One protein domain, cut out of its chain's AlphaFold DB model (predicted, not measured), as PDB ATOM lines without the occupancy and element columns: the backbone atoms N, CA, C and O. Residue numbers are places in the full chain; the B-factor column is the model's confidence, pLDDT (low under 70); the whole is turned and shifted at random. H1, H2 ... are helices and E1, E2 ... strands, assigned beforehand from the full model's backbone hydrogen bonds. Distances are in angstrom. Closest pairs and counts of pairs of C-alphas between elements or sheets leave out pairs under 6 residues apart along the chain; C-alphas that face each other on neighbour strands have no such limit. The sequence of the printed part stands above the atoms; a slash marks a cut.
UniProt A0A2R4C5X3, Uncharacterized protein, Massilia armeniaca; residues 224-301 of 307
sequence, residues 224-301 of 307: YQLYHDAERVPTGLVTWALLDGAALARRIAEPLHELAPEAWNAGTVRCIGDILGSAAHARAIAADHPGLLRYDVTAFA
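Overview. This is residues 224 to 301 of the 307 residues of an uncharacterized protein of Massilia armeniaca (UniProt A0A2R4C5X3). A long, narrow antiparallel sheet, E1 - E2 - E3, makes the longest axis; H3 packs along one face near one end, and the short helices H1 and H2 sit at the other end. A tail leads off to H4. The 78 printed residues run E1 E2 H1 H2 E3 H3 H4, class mixed. The whole is elongated, 41 by 26 by 22 A, and only just compact, close to loose, with a radius of gyration of the C-alphas of 13.5 A.

Along the chain. Find C-alpha 234 at (-0.550, -54.718, 24.550); from there E2, residues 234 to 243, runs 26.9 A. E3, residues 269 to 277, spans 24.0 A. E1, residues 224 to 228, begins at (-6.815, -46.519, 17.012). Then find H3, residues 279 to 288, 14.6 A; H1, 245 to 250; H2, 261 to 264; and H4, 297 to 300, ending at (-24.075, -60.256, 8.698).

Arrangement. Look at inner strand E2: E1 forms a hairpin with it, N 225 to O 238 being 2.9 A, and E3 is its antiparallel neighbour, N 271 to O 241 being 2.8 A. H3 on one face makes two layers, helix over sheet, at a height of 8.2 A; its closest C-alphas to E3 are Ala 282 and Ile 275, 6.1 A. H2 is at the sheet's level, with Trp 264 and Ala 241 its closest C-alphas to E2, 4.7 A. H1 stands up from the sheet at 44 degrees. H1 and H3 have every O i to N i+4 pair within hydrogen-bond range; H2 and H4 are too short for one.

Size, cuts and confidence. The C-alphas of Glu 231 and Ala 246 are farthest apart, 41.9 A. The printed part has no cut and no long link. Residues 291 to 301 have pLDDT under 70.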
ATOM      1  N   TYR A 224      -6.844 -45.411  16.075       95.94
ATOM      2  CA  TYR A 224      -6.815 -46.519  17.012       95.94
ATOM      3  C   TYR A 224      -6.383 -46.069  18.407       95.94
ATOM      4  O   TYR A 224      -5.739 -45.037  18.585       95.94
ATOM      5  N   GLN A 225      -6.695 -46.890  19.403       95.19
ATOM      6  CA  GLN A 225      -6.141 -46.779  20.744       95.19
ATOM      7  C   GLN A 225      -5.710 -48.167  21.207       95.19
ATOM      8  O   GLN A 225      -6.489 -49.120  21.184       95.19
ATOM      9  N   LEU A 226      -4.440 -48.268  21.596       94.94
ATOM     10  CA  LEU A 226      -3.837 -49.495  22.095       94.94
ATOM     11  C   LEU A 226      -3.742 -49.420  23.620       94.94
ATOM     12  O   LEU A 226      -3.172 -48.479  24.177       94.94
ATOM     13  N   TYR A 227      -4.307 -50.418  24.278       94.50
ATOM     14  CA  TYR A 227      -4.305 -50.565  25.723       94.50
ATOM     15  C   TYR A 227      -3.129 -51.436  26.131       94.50
ATOM     16  O   TYR A 227      -2.797 -52.397  25.435       94.50
ATOM     17  N   HIS A 228      -2.507 -51.085  27.249       93.88
ATOM     18  CA  HIS A 228      -1.335 -51.776  27.757       93.88
ATOM     19  C   HIS A 228      -1.517 -52.110  29.232       93.88
ATOM     20  O   HIS A 228      -2.241 -51.412  29.944       93.88
ATOM     21  N   ASP A 229      -0.853 -53.165  29.684       92.69
ATOM     22  CA  ASP A 229      -0.671 -53.419  31.110       92.69
ATOM     23  C   ASP A 229       0.471 -52.570  31.707       92.69
ATOM     24  O   ASP A 229       1.054 -51.697  31.055       92.69
ATOM     25  N   ALA A 230       0.784 -52.828  32.979       93.25
ATOM     26  CA  ALA A 230       1.854 -52.153  33.711       93.25
ATOM     27  C   ALA A 230       3.250 -52.380  33.097       93.25
ATOM     28  O   ALA A 230       4.139 -51.545  33.273       93.25
ATOM     29  N   GLU A 231       3.436 -53.471  32.354       92.38
ATOM     30  CA  GLU A 231       4.689 -53.855  31.698       92.38
ATOM     31  C   GLU A 231       4.770 -53.333  30.255       92.38
ATOM     32  O   GLU A 231       5.735 -53.601  29.543       92.38
ATOM     33  N   ARG A 232       3.785 -52.528  29.828       89.19
ATOM     34  CA  ARG A 232       3.646 -52.010  28.459       89.19
ATOM     35  C   ARG A 232       3.424 -53.109  27.417       89.19
ATOM     36  O   ARG A 232       3.688 -52.886  26.231       89.19
ATOM     37  N   VAL A 233       2.900 -54.264  27.819       90.81
ATOM     38  CA  VAL A 233       2.453 -55.297  26.885       90.81
ATOM     39  C   VAL A 233       1.051 -54.931  26.393       90.81
ATOM     40  O   VAL A 233       0.191 -54.576  27.201       90.81
ATOM     41  N   PRO A 234       0.783 -54.975  25.077       94.31
ATOM     42  CA  PRO A 234      -0.550 -54.718  24.550       94.31
ATOM     43  C   PRO A 234      -1.575 -55.722  25.084       94.31
ATOM     44  O   PRO A 234      -1.403 -56.930  24.932       94.31
ATOM     45  N   THR A 235      -2.667 -55.225  25.660       95.06
ATOM     46  CA  THR A 235      -3.747 -56.034  26.255       95.06
ATOM     47  C   THR A 235      -5.086 -55.888  25.539       95.06
ATOM     48  O   THR A 235      -5.974 -56.737  25.696       95.06
ATOM     49  N   GLY A 236      -5.221 -54.845  24.720       95.06
ATOM     50  CA  GLY A 236      -6.367 -54.649  23.852       95.06
ATOM     51  C   GLY A 236      -6.166 -53.532  22.836       95.06
ATOM     52  O   GLY A 236      -5.244 -52.727  22.940       95.06
ATOM     53  N   LEU A 237      -7.034 -53.500  21.833       95.56
ATOM     54  CA  LEU A 237      -7.037 -52.525  20.746       95.56
ATOM     55  C   LEU A 237      -8.475 -52.093  20.496       95.56
ATOM     56  O   LEU A 237      -9.363 -52.940  20.439       95.56
ATOM     57  N   VAL A 238      -8.689 -50.804  20.263       94.75
ATOM     58  CA  VAL A 238      -9.894 -50.310  19.594       94.75
ATOM     59  C   VAL A 238      -9.503 -49.567  18.330       94.75
ATOM     60  O   VAL A 238      -8.551 -48.787  18.346       94.75
ATOM     61  N   THR A 239     -10.221 -49.809  17.239       94.81
ATOM     62  CA  THR A 239     -10.072 -49.078  15.974       94.81
ATOM     63  C   THR A 239     -11.365 -48.350  15.636       94.81
ATOM     64  O   THR A 239     -12.458 -48.773  16.025       94.81
ATOM     65  N   TRP A 240     -11.263 -47.247  14.899       94.25
ATOM     66  CA  TRP A 240     -12.439 -46.525  14.424       94.25
ATOM     67  C   TRP A 240     -12.257 -45.943  13.025       94.25
ATOM     68  O   TRP A 240     -11.146 -45.778  12.526       94.25
ATOM     69  N   ALA A 241     -13.384 -45.602  12.413       94.62
ATOM     70  CA  ALA A 241     -13.476 -44.759  11.233       94.62
ATOM     71  C   ALA A 241     -14.192 -43.447  11.582       94.62
ATOM     72  O   ALA A 241     -15.054 -43.430  12.464       94.62
ATOM     73  N   LEU A 242     -13.847 -42.359  10.897       94.31
ATOM     74  CA  LEU A 242     -14.570 -41.092  10.918       94.31
ATOM     75  C   LEU A 242     -15.372 -40.969   9.618       94.31
ATOM     76  O   LEU A 242     -14.838 -40.628   8.564       94.31
ATOM     77  N   LEU A 243     -16.660 -41.301   9.690       93.94
ATOM     78  CA  LEU A 243     -17.545 -41.411   8.531       93.94
ATOM     79  C   LEU A 243     -18.394 -40.145   8.354       93.94
ATOM     80  O   LEU A 243     -18.783 -39.492   9.329       93.94
ATOM     81  N   ASP A 244     -18.707 -39.810   7.105       94.69
ATOM     82  CA  ASP A 244     -19.765 -38.861   6.754       94.69
ATOM     83  C   ASP A 244     -21.116 -39.587   6.595       94.69
ATOM     84  O   ASP A 244     -21.213 -40.809   6.745       94.69
ATOM     85  N   GLY A 245     -22.191 -38.848   6.296       91.38
ATOM     86  CA  GLY A 245     -23.521 -39.445   6.126       91.38
ATOM     87  C   GLY A 245     -23.589 -40.480   4.994       91.38
ATOM     88  O   GLY A 245     -24.278 -41.492   5.127       91.38
ATOM     89  N   ALA A 246     -22.841 -40.273   3.906       90.62
ATOM     90  CA  ALA A 246     -22.834 -41.166   2.749       90.62
ATOM     91  C   ALA A 246     -22.090 -42.482   3.034       90.62
ATOM     92  O   ALA A 246     -22.570 -43.563   2.684       90.62
ATOM     93  N   ALA A 247     -20.929 -42.425   3.688       89.56
ATOM     94  CA  ALA A 247     -20.188 -43.602   4.131       89.56
ATOM     95  C   ALA A 247     -20.941 -44.360   5.235       89.56
ATOM     96  O   ALA A 247     -20.986 -45.590   5.212       89.56
ATOM     97  N   LEU A 248     -21.605 -43.646   6.152       87.44
ATOM     98  CA  LEU A 248     -22.435 -44.261   7.188       87.44
ATOM     99  C   LEU A 248     -23.620 -45.038   6.591       87.44
ATOM    100  O   LEU A 248     -23.926 -46.125   7.075       87.44
ATOM    101  N   ALA A 249     -24.259 -44.517   5.538       86.50
ATOM    102  CA  ALA A 249     -25.343 -45.210   4.841       86.50
ATOM    103  C   ALA A 249     -24.849 -46.468   4.102       86.50
ATOM    104  O   ALA A 249     -25.476 -47.522   4.196       86.50
ATOM    105  N   ARG A 250     -23.692 -46.388   3.425       82.75
ATOM    106  CA  ARG A 250     -23.076 -47.535   2.728       82.75
ATOM    107  C   ARG A 250     -22.651 -48.657   3.668       82.75
ATOM    108  O   ARG A 250     -22.767 -49.819   3.295       82.75
ATOM    109  N   ARG A 251     -22.246 -48.344   4.907       76.06
ATOM    110  CA  ARG A 251     -21.822 -49.360   5.894       76.06
ATOM    111  C   ARG A 251     -22.892 -50.421   6.194       76.06
ATOM    112  O   ARG A 251     -22.577 -51.473   6.731       76.06
ATOM    113  N   ILE A 252     -24.167 -50.111   5.938       73.44
ATOM    114  CA  ILE A 252     -25.276 -51.060   6.120       73.44
ATOM    115  C   ILE A 252     -25.199 -52.181   5.072       73.44
ATOM    116  O   ILE A 252     -25.672 -53.281   5.324       73.44
ATOM    117  N   ALA A 253     -24.604 -51.918   3.911       78.94
ATOM    118  CA  ALA A 253     -24.441 -52.890   2.836       78.94
ATOM    119  C   ALA A 253     -23.021 -53.481   2.768       78.94
ATOM    120  O   ALA A 253     -22.858 -54.589   2.265       78.94
ATOM    121  N   GLU A 254     -22.012 -52.763   3.270       83.25
ATOM    122  CA  GLU A 254     -20.593 -53.106   3.115       83.25
ATOM    123  C   GLU A 254     -19.868 -53.128   4.473       83.25
ATOM    124  O   GLU A 254     -19.969 -52.168   5.249       83.25
ATOM    125  N   PRO A 255     -19.090 -54.181   4.784       83.81
ATOM    126  CA  PRO A 255     -18.220 -54.182   5.946       83.81
ATOM    127  C   PRO A 255     -17.219 -53.027   5.961       83.81
ATOM    128  O   PRO A 255     -16.662 -52.654   4.935       83.81
ATOM    129  N   LEU A 256     -16.904 -52.505   7.153       84.19
ATOM    130  CA  LEU A 256     -16.022 -51.336   7.300       84.19
ATOM    131  C   LEU A 256     -14.651 -51.517   6.616       84.19
ATOM    132  O   LEU A 256     -14.077 -50.566   6.096       84.19
ATOM    133  N   HIS A 257     -14.134 -52.746   6.591       83.38
ATOM    134  CA  HIS A 257     -12.846 -53.078   5.979       83.38
ATOM    135  C   HIS A 257     -12.859 -53.154   4.450       83.38
ATOM    136  O   HIS A 257     -11.790 -53.209   3.849       83.38
ATOM    137  N   GLU A 258     -14.043 -53.150   3.841       88.56
ATOM    138  CA  GLU A 258     -14.227 -53.077   2.391       88.56
ATOM    139  C   GLU A 258     -14.368 -51.627   1.908       88.56
ATOM    140  O   GLU A 258     -14.189 -51.353   0.722       88.56
ATOM    141  N   LEU A 259     -14.604 -50.677   2.824       89.00
ATOM    142  CA  LEU A 259     -14.595 -49.259   2.486       89.00
ATOM    143  C   LEU A 259     -13.206 -48.823   2.007       89.00
ATOM    144  O   LEU A 259     -12.181 -49.155   2.610       89.00
ATOM    145  N   ALA A 260     -13.192 -47.997   0.962       88.25
ATOM    146  CA  ALA A 260     -11.976 -47.353   0.484       88.25
ATOM    147  C   ALA A 260     -11.321 -46.510   1.603       88.25
ATOM    148  O   ALA A 260     -12.045 -45.916   2.412       88.25
ATOM    149  N   PRO A 261      -9.978 -46.416   1.667       87.38
ATOM    150  CA  PRO A 261      -9.282 -45.666   2.715       87.38
ATOM    151  C   PRO A 261      -9.751 -44.213   2.872       87.38
ATOM    152  O   PRO A 261      -9.796 -43.700   3.986       87.38
ATOM    153  N   GLU A 262     -10.162 -43.553   1.788       91.19
ATOM    154  CA  GLU A 262     -10.675 -42.179   1.815       91.19
ATOM    155  C   GLU A 262     -11.987 -42.071   2.606       91.19
ATOM    156  O   GLU A 262     -12.238 -41.063   3.263       91.19
ATOM    157  N   ALA A 263     -12.812 -43.124   2.601       92.88
ATOM    158  CA  ALA A 263     -14.068 -43.160   3.345       92.88
ATOM    159  C   ALA A 263     -13.857 -43.327   4.859       92.88
ATOM    160  O   ALA A 263     -14.730 -42.941   5.633       92.88
ATOM    161  N   TRP A 264     -12.707 -43.858   5.296       93.62
ATOM    162  CA  TRP A 264     -12.389 -44.046   6.718       93.62
ATOM    163  C   TRP A 264     -12.160 -42.738   7.479       93.62
ATOM    164  O   TRP A 264     -12.163 -42.768   8.710       93.62
ATOM    165  N   ASN A 265     -11.950 -41.629   6.768       95.56
ATOM    166  CA  ASN A 265     -11.692 -40.308   7.337       95.56
ATOM    167  C   ASN A 265     -12.487 -39.201   6.612       95.56
ATOM    168  O   ASN A 265     -12.014 -38.078   6.456       95.56
ATOM    169  N   ALA A 266     -13.678 -39.536   6.107       95.25
ATOM    170  CA  ALA A 266     -14.496 -38.639   5.292       95.25
ATOM    171  C   ALA A 266     -15.383 -37.680   6.107       95.25
ATOM    172  O   ALA A 266     -15.893 -36.708   5.553       95.25
ATOM    173  N   GLY A 267     -15.601 -37.933   7.401       94.94
ATOM    174  CA  GLY A 267     -16.542 -37.136   8.192       94.94
ATOM    175  C   GLY A 267     -16.204 -37.021   9.671       94.94
ATOM    176  O   GLY A 267     -15.048 -37.054  10.072       94.94
ATOM    177  N   THR A 268     -17.234 -36.826  10.494       93.62
ATOM    178  CA  THR A 268     -17.099 -36.558  11.938       93.62
ATOM    179  C   THR A 268     -17.730 -37.639  12.811       93.62
ATOM    180  O   THR A 268     -17.531 -37.642  14.028       93.62
ATOM    181  N   VAL A 269     -18.470 -38.583  12.220       90.75
ATOM    182  CA  VAL A 269     -19.128 -39.656  12.968       90.75
ATOM    183  C   VAL A 269     -18.119 -40.762  13.244       90.75
ATOM    184  O   VAL A 269     -17.725 -41.500  12.343       90.75
ATOM    185  N   ARG A 270     -17.717 -40.903  14.510       90.75
ATOM    186  CA  ARG A 270     -16.834 -41.988  14.945       90.75
ATOM    187  C   ARG A 270     -17.593 -43.317  14.992       90.75
ATOM    188  O   ARG A 270     -18.473 -43.504  15.829       90.75
ATOM    189  N   CYS A 271     -17.212 -44.250  14.127       91.06
ATOM    190  CA  CYS A 271     -17.730 -45.616  14.084       91.06
ATOM    191  C   CYS A 271     -16.644 -46.590  14.544       91.06
ATOM    192  O   CYS A 271     -15.577 -46.637  13.933       91.06
ATOM    193  N   ILE A 272     -16.902 -47.380  15.589       90.81
ATOM    194  CA  ILE A 272     -15.950 -48.408  16.034       90.81
ATOM    195  C   ILE A 272     -15.922 -49.551  15.025       90.81
ATOM    196  O   ILE A 272     -16.979 -50.076  14.674       90.81
ATOM    197  N   GLY A 273     -14.720 -49.914  14.576       89.69
ATOM    198  CA  GLY A 273     -14.488 -51.034  13.666       89.69
ATOM    199  C   GLY A 273     -14.214 -52.327  14.419       89.69
ATOM    200  O   GLY A 273     -14.941 -53.306  14.262       89.69
ATOM    201  N   ASP A 274     -13.190 -52.312  15.269       92.00
ATOM    202  CA  ASP A 274     -12.715 -53.487  15.993       92.00
ATOM    203  C   ASP A 274     -12.490 -53.176  17.470       92.00
ATOM    204  O   ASP A 274     -12.007 -52.100  17.823       92.00
ATOM    205  N   ILE A 275     -12.795 -54.155  18.326       91.94
ATOM    206  CA  ILE A 275     -12.349 -54.210  19.721       91.94
ATOM    207  C   ILE A 275     -11.656 -55.559  19.910       91.94
ATOM    208  O   ILE A 275     -12.306 -56.605  19.881       91.94
ATOM    209  N   LEU A 276     -10.338 -55.541  20.085       92.44
ATOM    210  CA  LEU A 276      -9.517 -56.728  20.311       92.44
ATOM    211  C   LEU A 276      -9.038 -56.775  21.760       92.44
ATOM    212  O   LEU A 276      -8.789 -55.740  22.376       92.44
ATOM    213  N   GLY A 277      -8.859 -57.981  22.285       89.12
ATOM    214  CA  GLY A 277      -8.369 -58.229  23.640       89.12
ATOM    215  C   GLY A 277      -9.086 -59.400  24.306       89.12
ATOM    216  O   GLY A 277      -9.926 -60.065  23.696       89.12
ATOM    217  N   SER A 278      -8.765 -59.649  25.576       84.81
ATOM    218  CA  SER A 278      -9.534 -60.591  26.398       84.81
ATOM    219  C   SER A 278     -10.979 -60.100  26.557       84.81
ATOM    220  O   SER A 278     -11.247 -58.903  26.451       84.81
ATOM    221  N   ALA A 279     -11.922 -60.988  26.884       78.94
ATOM    222  CA  ALA A 279     -13.311 -60.580  27.123       78.94
ATOM    223  C   ALA A 279     -13.437 -59.520  28.239       78.94
ATOM    224  O   ALA A 279     -14.312 -58.656  28.182       78.94
ATOM    225  N   ALA A 280     -12.555 -59.560  29.244       80.94
ATOM    226  CA  ALA A 280     -12.497 -58.545  30.290       80.94
ATOM    227  C   ALA A 280     -12.009 -57.193  29.742       80.94
ATOM    228  O   ALA A 280     -12.656 -56.176  29.986       80.94
ATOM    229  N   HIS A 281     -10.936 -57.185  28.944       83.69
ATOM    230  CA  HIS A 281     -10.427 -55.959  28.322       83.69
ATOM    231  C   HIS A 281     -11.421 -55.379  27.320       83.69
ATOM    232  O   HIS A 281     -11.686 -54.187  27.361       83.69
ATOM    233  N   ALA A 282     -12.063 -56.207  26.493       80.31
ATOM    234  CA  ALA A 282     -13.078 -55.748  25.551       80.31
ATOM    235  C   ALA A 282     -14.243 -55.030  26.256       80.31
ATOM    236  O   ALA A 282     -14.744 -54.031  25.744       80.31
ATOM    237  N   ARG A 283     -14.645 -55.489  27.453       80.19
ATOM    238  CA  ARG A 283     -15.652 -54.811  28.287       80.19
ATOM    239  C   ARG A 283     -15.151 -53.505  28.910       80.19
ATOM    240  O   ARG A 283     -15.935 -52.570  29.020       80.19
ATOM    241  N   ALA A 284     -13.885 -53.432  29.308       83.62
ATOM    242  CA  ALA A 284     -13.301 -52.192  29.822       83.62
ATOM    243  C   ALA A 284     -13.198 -51.133  28.712       83.62
ATOM    244  O   ALA A 284     -13.729 -50.038  28.848       83.62
ATOM    245  N   ILE A 285     -12.652 -51.518  27.557       83.06
ATOM    246  CA  ILE A 285     -12.564 -50.677  26.356       83.06
ATOM    247  C   ILE A 285     -13.958 -50.204  25.938       83.06
ATOM    248  O   ILE A 285     -14.177 -49.038  25.642       83.06
ATOM    249  N   ALA A 286     -14.941 -51.100  25.954       79.38
ATOM    250  CA  ALA A 286     -16.332 -50.761  25.698       79.38
ATOM    251  C   ALA A 286     -16.878 -49.633  26.591       79.38
ATOM    252  O   ALA A 286     -17.687 -48.840  26.113       79.38
ATOM    253  N   ALA A 287     -16.482 -49.603  27.865       84.06
ATOM    254  CA  ALA A 287     -16.946 -48.627  28.844       84.06
ATOM    255  C   ALA A 287     -16.251 -47.263  28.697       84.06
ATOM    256  O   ALA A 287     -16.888 -46.242  28.937       84.06
ATOM    257  N   ASP A 288     -14.997 -47.240  28.234       84.88
ATOM    258  CA  ASP A 288     -14.230 -46.008  27.976       84.88
ATOM    259  C   ASP A 288     -14.785 -45.176  26.811       84.88
ATOM    260  O   ASP A 288     -14.427 -44.012  26.629       84.88
ATOM    261  N   HIS A 289     -15.658 -45.775  26.005       81.44
ATOM    262  CA  HIS A 289     -16.170 -45.195  24.773       81.44
ATOM    263  C   HIS A 289     -17.713 -45.114  24.770       81.44
ATOM    264  O   HIS A 289     -18.367 -45.723  23.911       81.44
ATOM    265  N   PRO A 290     -18.332 -44.380  25.722       75.06
ATOM    266  CA  PRO A 290     -19.785 -44.268  25.808       75.06
ATOM    267  C   PRO A 290     -20.351 -43.513  24.596       75.06
ATOM    268  O   PRO A 290     -19.816 -42.494  24.168       75.06
ATOM    269  N   GLY A 291     -21.456 -44.012  24.038       67.69
ATOM    270  CA  GLY A 291     -22.159 -43.364  22.924       67.69
ATOM    271  C   GLY A 291     -21.598 -43.648  21.526       67.69
ATOM    272  O   GLY A 291     -22.094 -43.079  20.556       67.69
ATOM    273  N   LEU A 292     -20.603 -44.531  21.382       68.12
ATOM    274  CA  LEU A 292     -20.104 -44.894  20.056       68.12
ATOM    275  C   LEU A 292     -21.025 -45.874  19.327       68.12
ATOM    276  O   LEU A 292     -21.465 -46.886  19.877       68.12
ATOM    277  N   LEU A 293     -21.243 -45.603  18.038       68.56
ATOM    278  CA  LEU A 293     -21.882 -46.544  17.129       68.56
ATOM    279  C   LEU A 293     -20.946 -47.735  16.925       68.56
ATOM    280  O   LEU A 293     -19.863 -47.605  16.347       68.56
ATOM    281  N   ARG A 294     -21.374 -48.905  17.397       68.75
ATOM    282  CA  ARG A 294     -20.671 -50.156  17.125       68.75
ATOM    283  C   ARG A 294     -21.002 -50.649  15.731       68.75
ATOM    284  O   ARG A 294     -22.155 -50.606  15.297       68.75
ATOM    285  N   TYR A 295     -19.976 -51.106  15.032       62.50
ATOM    286  CA  TYR A 295     -20.155 -52.012  13.917       62.50
ATOM    287  C   TYR A 295     -20.397 -53.411  14.490       62.50
ATOM    288  O   TYR A 295     -19.527 -53.963  15.161       62.50
ATOM    289  N   ASP A 296     -21.599 -53.952  14.293       57.84
ATOM    290  CA  ASP A 296     -21.904 -55.320  14.698       57.84
ATOM    291  C   ASP A 296     -21.715 -56.257  13.503       57.84
ATOM    292  O   ASP A 296     -22.517 -56.276  12.570       57.84
ATOM    293  N   VAL A 297     -20.621 -57.020  13.519       51.78
ATOM    294  CA  VAL A 297     -20.313 -58.010  12.474       51.78
ATOM    295  C   VAL A 297     -21.319 -59.170  12.515       51.78
ATOM    296  O   VAL A 297     -21.548 -59.821  11.499       51.78
ATOM    297  N   THR A 298     -21.949 -59.429  13.670       47.88
ATOM    298  CA  THR A 298     -22.859 -60.574  13.841       47.88
ATOM    299  C   THR A 298     -24.186 -60.400  13.104       47.88
ATOM    300  O   THR A 298     -24.821 -61.392  12.753       47.88
ATOM    301  N   ALA A 299     -24.554 -59.164  12.752       41.12
ATOM    302  CA  ALA A 299     -25.725 -58.876  11.922       41.12
ATOM    303  C   ALA A 299     -25.580 -59.349  10.459       41.12
ATOM    304  O   ALA A 299     -26.564 -59.362   9.724       41.12
ATOM    305  N   PHE A 300     -24.375 -59.761  10.043       41.41
ATOM    306  CA  PHE A 300     -24.075 -60.256   8.698       41.41
ATOM    307  C   PHE A 300     -23.670 -61.730   8.678       41.41
ATOM    308  O   PHE A 300     -23.067 -62.184   7.705       41.41
ATOM    309  N   ALA A 301     -24.005 -62.500   9.723       32.84
ATOM    310  CA  ALA A 301     -23.937 -63.950   9.614       32.84
ATOM    311  C   ALA A 301     -24.752 -64.367   8.371       32.84
ATOM    312  O   ALA A 301     -25.951 -64.074   8.320       32.84
TER     313      ALA A 301